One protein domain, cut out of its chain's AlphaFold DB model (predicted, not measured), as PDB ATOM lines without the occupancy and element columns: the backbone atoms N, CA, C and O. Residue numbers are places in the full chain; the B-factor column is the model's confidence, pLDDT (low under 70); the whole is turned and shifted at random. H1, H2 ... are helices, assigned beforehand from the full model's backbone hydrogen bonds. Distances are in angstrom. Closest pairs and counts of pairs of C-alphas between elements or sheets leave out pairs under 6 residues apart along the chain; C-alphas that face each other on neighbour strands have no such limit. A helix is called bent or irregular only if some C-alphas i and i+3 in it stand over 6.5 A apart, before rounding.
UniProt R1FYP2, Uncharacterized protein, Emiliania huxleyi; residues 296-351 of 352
ATOM      1  N   GLN A 296     -35.713 -34.028  27.752       82.31
ATOM      2  CA  GLN A 296     -34.542 -34.226  26.890       82.31
ATOM      3  C   GLN A 296     -33.940 -32.889  26.446       82.31
ATOM      4  O   GLN A 296     -32.749 -32.673  26.638       82.31
ATOM      5  N   ARG A 297     -34.767 -31.951  25.967       83.25
ATOM      6  CA  ARG A 297     -34.332 -30.593  25.597       83.25
ATOM      7  C   ARG A 297     -33.716 -29.839  26.769       83.25
ATOM      8  O   ARG A 297     -32.740 -29.121  26.590       83.25
ATOM      9  N   TRP A 298     -34.280 -29.976  27.967       80.38
ATOM     10  CA  TRP A 298     -33.713 -29.361  29.162       80.38
ATOM     11  C   TRP A 298     -32.319 -29.913  29.470       80.38
ATOM     12  O   TRP A 298     -31.394 -29.129  29.678       80.38
ATOM     13  N   TYR A 299     -32.144 -31.239  29.448       77.62
ATOM     14  CA  TYR A 299     -30.829 -31.857  29.637       77.62
ATOM     15  C   TYR A 299     -29.838 -31.445  28.543       77.62
ATOM     16  O   TYR A 299     -28.723 -31.068  28.880       77.62
ATOM     17  N   GLU A 300     -30.253 -31.397  27.275       78.62
ATOM     18  CA  GLU A 300     -29.424 -30.894  26.167       78.62
ATOM     19  C   GLU A 300     -28.960 -29.447  26.401       78.62
ATOM     20  O   GLU A 300     -27.792 -29.122  26.187       78.62
ATOM     21  N   VAL A 301     -29.846 -28.568  26.883       78.00
ATOM     22  CA  VAL A 301     -29.500 -27.176  27.219       78.00
ATOM     23  C   VAL A 301     -28.531 -27.114  28.401       78.00
ATOM     24  O   VAL A 301     -27.577 -26.335  28.368       78.00
ATOM     25  N   VAL A 302     -28.747 -27.923  29.441       77.88
ATOM     26  CA  VAL A 302     -27.858 -27.987  30.610       77.88
ATOM     27  C   VAL A 302     -26.481 -28.518  30.220       77.88
ATOM     28  O   VAL A 302     -25.477 -27.908  30.588       77.88
ATOM     29  N   ASP A 303     -26.418 -29.598  29.446       77.19
ATOM     30  CA  ASP A 303     -25.169 -30.171  28.947       77.19
ATOM     31  C   ASP A 303     -24.445 -29.187  28.030       77.19
ATOM     32  O   ASP A 303     -23.246 -28.973  28.196       77.19
ATOM     33  N   GLY A 304     -25.167 -28.493  27.144       76.62
ATOM     34  CA  GLY A 304     -24.618 -27.409  26.330       76.62
ATOM     35  C   GLY A 304     -24.052 -26.262  27.173       76.62
ATOM     36  O   GLY A 304     -22.955 -25.772  26.906       76.62
ATOM     37  N   ALA A 305     -24.743 -25.864  28.245       76.88
ATOM     38  CA  ALA A 305     -24.268 -24.836  29.169       76.88
ATOM     39  C   ALA A 305     -23.041 -25.292  29.983       76.88
ATOM     40  O   ALA A 305     -22.117 -24.505  30.208       76.88
ATOM     41  N   LEU A 306     -22.999 -26.556  30.415       75.88
ATOM     42  CA  LEU A 306     -21.859 -27.153  31.115       75.88
ATOM     43  C   LEU A 306     -20.649 -27.303  30.190       75.88
ATOM     44  O   LEU A 306     -19.539 -26.956  30.595       75.88
ATOM     45  N   ALA A 307     -20.862 -27.769  28.959       76.38
ATOM     46  CA  ALA A 307     -19.844 -27.834  27.919       76.38
ATOM     47  C   ALA A 307     -19.290 -26.434  27.645       76.38
ATOM     48  O   ALA A 307     -18.089 -26.223  27.784       76.38
ATOM     49  N   TYR A 308     -20.156 -25.441  27.414       76.94
ATOM     50  CA  TYR A 308     -19.736 -24.048  27.276       76.94
ATOM     51  C   TYR A 308     -18.918 -23.573  28.483       76.94
ATOM     52  O   TYR A 308     -17.856 -22.990  28.302       76.94
ATOM     53  N   LYS A 309     -19.342 -23.863  29.720       77.62
ATOM     54  CA  LYS A 309     -18.592 -23.494  30.931       77.62
ATOM     55  C   LYS A 309     -17.193 -24.126  30.976       77.62
ATOM     56  O   LYS A 309     -16.264 -23.449  31.410       77.62
ATOM     57  N   ARG A 310     -17.041 -25.385  30.545       80.50
ATOM     58  CA  ARG A 310     -15.744 -26.086  30.455       80.50
ATOM     59  C   ARG A 310     -14.857 -25.500  29.359       80.50
ATOM     60  O   ARG A 310     -13.676 -25.284  29.593       80.50
ATOM     61  N   CYS A 311     -15.440 -25.202  28.203       79.38
ATOM     62  CA  CYS A 311     -14.739 -24.673  27.036       79.38
ATOM     63  C   CYS A 311     -14.437 -23.177  27.137       79.38
ATOM     64  O   CYS A 311     -13.558 -22.678  26.444       79.38
ATOM     65  N   ARG A 312     -15.167 -22.446  27.987       81.69
ATOM     66  CA  ARG A 312     -15.087 -20.989  28.114       81.69
ATOM     67  C   ARG A 312     -13.639 -20.491  28.240       81.69
ATOM     68  O   ARG A 312     -13.293 -19.605  27.471       81.69
ATOM     69  N   PRO A 313     -12.772 -21.022  29.121       79.88
ATOM     70  CA  PRO A 313     -11.396 -20.532  29.236       79.88
ATOM     71  C   PRO A 313     -10.581 -20.706  27.946       79.88
ATOM     72  O   PRO A 313      -9.873 -19.783  27.556       79.88
ATOM     73  N   LEU A 314     -10.730 -21.848  27.265       80.31
ATOM     74  CA  LEU A 314     -10.075 -22.126  25.980       80.31
ATOM     75  C   LEU A 314     -10.589 -21.178  24.892       80.31
ATOM     76  O   LEU A 314      -9.798 -20.585  24.169       80.31
ATOM     77  N   LEU A 315     -11.905 -20.951  24.846       78.19
ATOM     78  CA  LEU A 315     -12.532 -20.028  23.903       78.19
ATOM     79  C   LEU A 315     -12.064 -18.582  24.110       78.19
ATOM     80  O   LEU A 315     -11.747 -17.908  23.136       78.19
ATOM     81  N   TYR A 316     -11.996 -18.100  25.355       77.00
ATOM     82  CA  TYR A 316     -11.476 -16.760  25.650       77.00
ATOM     83  C   TYR A 316      -9.987 -16.649  25.306       77.00
ATOM     84  O   TYR A 316      -9.595 -15.678  24.666       77.00
ATOM     85  N   GLY A 317      -9.178 -17.657  25.649       76.06
ATOM     86  CA  GLY A 317      -7.760 -17.680  25.293       76.06
ATOM     87  C   GLY A 317      -7.532 -17.681  23.779       76.06
ATOM     88  O   GLY A 317      -6.677 -16.946  23.288       76.06
ATOM     89  N   TRP A 318      -8.317 -18.455  23.028       79.88
ATOM     90  CA  TRP A 318      -8.282 -18.446  21.566       79.88
ATOM     91  C   TRP A 318      -8.726 -17.090  21.002       79.88
ATOM     92  O   TRP A 318      -8.034 -16.529  20.156       79.88
ATOM     93  N   LEU A 319      -9.819 -16.505  21.514       75.44
ATOM     94  CA  LEU A 319     -10.319 -15.193  21.083       75.44
ATOM     95  C   LEU A 319      -9.309 -14.065  21.334       75.44
ATOM     96  O   LEU A 319      -9.132 -13.218  20.464       75.44
ATOM     97  N   GLU A 320      -8.614 -14.056  22.475       77.06
ATOM     98  CA  GLU A 320      -7.552 -13.080  22.765       77.06
ATOM     99  C   GLU A 320      -6.394 -13.191  21.758       77.06
ATOM    100  O   GLU A 320      -5.903 -12.183  21.229       77.06
ATOM    101  N   ARG A 321      -5.981 -14.419  21.425       76.00
ATOM    102  CA  ARG A 321      -4.916 -14.665  20.441       76.00
ATOM    103  C   ARG A 321      -5.357 -14.307  19.023       76.00
ATOM    104  O   ARG A 321      -4.594 -13.650  18.314       76.00
ATOM    105  N   ALA A 322      -6.589 -14.636  18.642       69.94
ATOM    106  CA  ALA A 322      -7.187 -14.238  17.370       69.94
ATOM    107  C   ALA A 322      -7.316 -12.707  17.258       69.94
ATOM    108  O   ALA A 322      -6.970 -12.121  16.231       69.94
ATOM    109  N   GLN A 323      -7.719 -12.023  18.336       69.31
ATOM    110  CA  GLN A 323      -7.830 -10.564  18.367       69.31
ATOM    111  C   GLN A 323      -6.473  -9.879  18.170       69.31
ATOM    112  O   GLN A 323      -6.376  -8.894  17.437       69.31
ATOM    113  N   THR A 324      -5.409 -10.437  18.746       67.81
ATOM    114  CA  THR A 324      -4.032  -9.953  18.550       67.81
ATOM    115  C   THR A 324      -3.568 -10.105  17.089       67.81
ATOM    116  O   THR A 324      -2.706  -9.362  16.621       67.81
ATOM    117  N   ARG A 325      -4.169 -11.034  16.332       68.50
ATOM    118  CA  ARG A 325      -3.828 -11.353  14.935       68.50
ATOM    119  C   ARG A 325      -4.704 -10.652  13.895       68.50
ATOM    120  O   ARG A 325      -4.362 -10.716  12.714       68.50
ATOM    121  N   LEU A 326      -5.761  -9.928  14.289       58.88
ATOM    122  CA  LEU A 326      -6.668  -9.214  13.369       58.88
ATOM    123  C   LEU A 326      -5.962  -8.258  12.392       58.88
ATOM    124  O   LEU A 326      -6.452  -8.058  11.285       58.88
ATOM    125  N   GLY A 327      -4.777  -7.744  12.738       57.94
ATOM    126  CA  GLY A 327      -3.938  -6.938  11.841       57.94
ATOM    127  C   GLY A 327      -3.095  -7.717  10.816       57.94
ATOM    128  O   GLY A 327      -2.374  -7.092  10.047       57.94
ATOM    129  N   SER A 328      -3.140  -9.057  10.803       60.94
ATOM    130  CA  SER A 328      -2.222  -9.934  10.045       60.94
ATOM    131  C   SER A 328      -2.893 -10.825   8.985       60.94
ATOM    132  O   SER A 328      -2.226 -11.641   8.343       60.94
ATOM    133  N   TYR A 329      -4.202 -10.671   8.762       66.56
ATOM    134  CA  TYR A 329      -4.927 -11.427   7.737       66.56
ATOM    135  C   TYR A 329      -4.637 -10.874   6.332       66.56
ATOM    136  O   TYR A 329      -5.348 -10.010   5.824       66.56
ATOM    137  N   GLY A 330      -3.573 -11.382   5.706       65.12
ATOM    138  CA  GLY A 330      -3.278 -11.165   4.287       65.12
ATOM    139  C   GLY A 330      -4.207 -11.955   3.341       65.12
ATOM    140  O   GLY A 330      -4.953 -12.830   3.793       65.12
ATOM    141  N   PRO A 331      -4.159 -11.682   2.022       67.38
ATOM    142  CA  PRO A 331      -5.032 -12.305   1.017       67.38
ATOM    143  C   PRO A 331      -4.829 -13.821   0.854       67.38
ATOM    144  O   PRO A 331      -5.742 -14.510   0.406       67.38
ATOM    145  N   ASP A 332      -3.681 -14.353   1.284       69.12
ATOM    146  CA  ASP A 332      -3.267 -15.742   1.035       69.12
ATOM    147  C   ASP A 332      -3.878 -16.768   2.011       69.12
ATOM    148  O   ASP A 332      -3.552 -17.951   1.968       69.12
ATOM    149  N   GLY A 333      -4.737 -16.342   2.946       64.12
ATOM    150  CA  GLY A 333      -5.502 -17.239   3.828       64.12
ATOM    151  C   GLY A 333      -4.701 -18.001   4.899       64.12
ATOM    152  O   GLY A 333      -5.307 -18.571   5.803       64.12
ATOM    153  N   ALA A 334      -3.365 -17.959   4.884       69.00
ATOM    154  CA  ALA A 334      -2.498 -18.716   5.798       69.00
ATOM    155  C   ALA A 334      -2.733 -18.426   7.295       69.00
ATOM    156  O   ALA A 334      -2.597 -19.316   8.129       69.00
ATOM    157  N   ALA A 335      -3.106 -17.193   7.656       66.94
ATOM    158  CA  ALA A 335      -3.467 -16.857   9.034       66.94
ATOM    159  C   ALA A 335      -4.784 -17.524   9.473       66.94
ATOM    160  O   ALA A 335      -4.879 -17.981  10.604       66.94
ATOM    161  N   ARG A 336      -5.760 -17.663   8.561       68.38
ATOM    162  CA  ARG A 336      -7.033 -18.353   8.840       68.38
ATOM    163  C   ARG A 336      -6.832 -19.854   9.023       68.38
ATOM    164  O   ARG A 336      -7.430 -20.429   9.920       68.38
ATOM    165  N   GLN A 337      -5.982 -20.463   8.196       70.94
ATOM    166  CA  GLN A 337      -5.657 -21.886   8.298       70.94
ATOM    167  C   GLN A 337      -4.990 -22.214   9.643       70.94
ATOM    168  O   GLN A 337      -5.384 -23.167  10.303       70.94
ATOM    169  N   ARG A 338      -4.048 -21.377  10.097       73.19
ATOM    170  CA  ARG A 338      -3.414 -21.536  11.416       73.19
ATOM    171  C   ARG A 338      -4.392 -21.370  12.575       73.19
ATOM    172  O   ARG A 338      -4.322 -22.133  13.527       73.19
ATOM    173  N   ASP A 339      -5.294 -20.390  12.509       75.00
ATOM    174  CA  ASP A 339      -6.293 -20.198  13.568       75.00
ATOM    175  C   ASP A 339      -7.292 -21.364  13.635       75.00
ATOM    176  O   ASP A 339      -7.748 -21.697  14.729       75.00
ATOM    177  N   LEU A 340      -7.604 -21.990  12.490       69.19
ATOM    178  CA  LEU A 340      -8.413 -23.209  12.415       69.19
ATOM    179  C   LEU A 340      -7.681 -24.401  13.039       69.19
ATOM    180  O   LEU A 340      -8.251 -25.057  13.899       69.19
ATOM    181  N   GLU A 341      -6.423 -24.645  12.668       79.50
ATOM    182  CA  GLU A 341      -5.602 -25.721  13.250       79.50
ATOM    183  C   GLU A 341      -5.421 -25.544  14.766       79.50
ATOM    184  O   GLU A 341      -5.452 -26.510  15.524       79.50
ATOM    185  N   GLU A 342      -5.275 -24.300  15.229       75.38
ATOM    186  CA  GLU A 342      -5.179 -23.968  16.650       75.38
ATOM    187  C   GLU A 342      -6.517 -24.147  17.381       75.38
ATOM    188  O   GLU A 342      -6.542 -24.666  18.494       75.38
ATOM    189  N   PHE A 343      -7.634 -23.767  16.753       75.25
ATOM    190  CA  PHE A 343      -8.973 -24.038  17.279       75.25
ATOM    191  C   PHE A 343      -9.231 -25.546  17.377       75.25
ATOM    192  O   PHE A 343      -9.697 -26.038  18.398       75.25
ATOM    193  N   GLU A 344      -8.902 -26.304  16.334       74.88
ATOM    194  CA  GLU A 344      -9.041 -27.758  16.336       74.88
ATOM    195  C   GLU A 344      -8.136 -28.399  17.395       74.88
ATOM    196  O   GLU A 344      -8.592 -29.277  18.121       74.88
ATOM    197  N   GLY A 345      -6.899 -27.920  17.563       76.19
ATOM    198  CA  GLY A 345      -5.964 -28.408  18.580       76.19
ATOM    199  C   GLY A 345      -6.401 -28.127  20.022       76.19
ATOM    200  O   GLY A 345      -6.381 -29.035  20.854       76.19
ATOM    201  N   ASP A 346      -6.836 -26.900  20.322       74.81
ATOM    202  CA  ASP A 346      -7.270 -26.500  21.669       74.81
ATOM    203  C   ASP A 346      -8.532 -27.251  22.119       74.81
ATOM    204  O   ASP A 346      -8.729 -27.487  23.313       74.81
ATOM    205  N   PHE A 347      -9.392 -27.632  21.170       71.06
ATOM    206  CA  PHE A 347     -10.677 -28.267  21.450       71.06
ATOM    207  C   PHE A 347     -10.701 -29.782  21.168       71.06
ATOM    208  O   PHE A 347     -11.628 -30.449  21.629       71.06
ATOM    209  N   ALA A 348      -9.689 -30.358  20.505       62.31
ATOM    210  CA  ALA A 348      -9.573 -31.803  20.250       62.31
ATOM    211  C   ALA A 348      -9.745 -32.698  21.500       62.31
ATOM    212  O   ALA A 348     -10.473 -33.688  21.409       62.31
ATOM    213  N   PRO A 349      -9.192 -32.363  22.688       61.62
ATOM    214  CA  PRO A 349      -9.335 -33.196  23.890       61.62
ATOM    215  C   PRO A 349     -10.766 -33.285  24.441       61.62
ATOM    216  O   PRO A 349     -11.023 -34.051  25.365       61.62
ATOM    217  N   LEU A 350     -11.693 -32.467  23.936       57.41
ATOM    218  CA  LEU A 350     -13.089 -32.433  24.380       57.41
ATOM    219  C   LEU A 350     -14.002 -33.350  23.550       57.41
ATOM    220  O   LEU A 350     -15.188 -33.454  23.867       57.41
ATOM    221  N   VAL A 351     -13.475 -33.981  22.492       46.78
ATOM    222  CA  VAL A 351     -14.234 -34.784  21.513       46.78
ATOM    223  C   VAL A 351     -13.988 -36.305  21.667       46.78
ATOM    224  O   VAL A 351     -14.703 -37.096  21.053       46.78
TER     225      VAL A 351
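This is residues 296 to 351 of the 352 residues of an uncharacterized protein of Emiliania huxleyi (UniProt R1FYP2). A long helix, H1, and a shorter one, H2, make a helical hairpin: H2 folds back beside the later part of H1, and the first stretch of H1, residues 296 to 306, sticks out alone as an arm. H1 has a kink of 52 degrees near residue 312, and at the other end residues 329 to 334, the turn between the helices together with Ala 334, the first residue of H2, stand free. The printed part has 56 residues, with two named helices in the order H1, H2 and no named strand; its class is all helix. The whole is loose, with a radius of gyration of the C-alphas of 14.5 A, and spans 45 by 19 by 18 A.

H1 runs from Gln 296, its C-alpha at (-34.542, -34.226, 26.890), to Ser 328, its C-alpha at (-2.222, -9.934, 10.045), 43.8 A from first to last C-alpha. It is irregular: C-alphas 324 and 327 are 7.4 A apart. H2 covers residues 334 to 350 and measures 25.4 A, ending with C-alpha 350 at (-13.089, -32.433, 24.380). It too is irregular, with C-alphas 346 and 349 7.4 A apart.

H1 and H2 touch, with 6 pairs of C-alphas within 8 A; the closest C-alphas are those of Leu 314 and Asp 346, 6.8 A apart. They run opposite ways at a shallow tilt of 33 degrees, only just short of steep, and form a helical hairpin. Their centres are 13.3 A apart. Of the O i to N i+4 pairs, 25 of 29 in H1 and 11 of 13 in H2 are within hydrogen-bond range.

The outline is a rod, and the two C-alphas farthest apart are those of Gln 296 and Pro 331, at 45.0 A. Without the stretches that stand free, the body has 39 residues and spans 31 by 16 by 8 A. The printed part has no cut, and the link from H1 to H2 is tight. The mean pLDDT of the printed part is 72.7; it is under 70 in residues 322 to 336, residue 340 and residues 348 to 351.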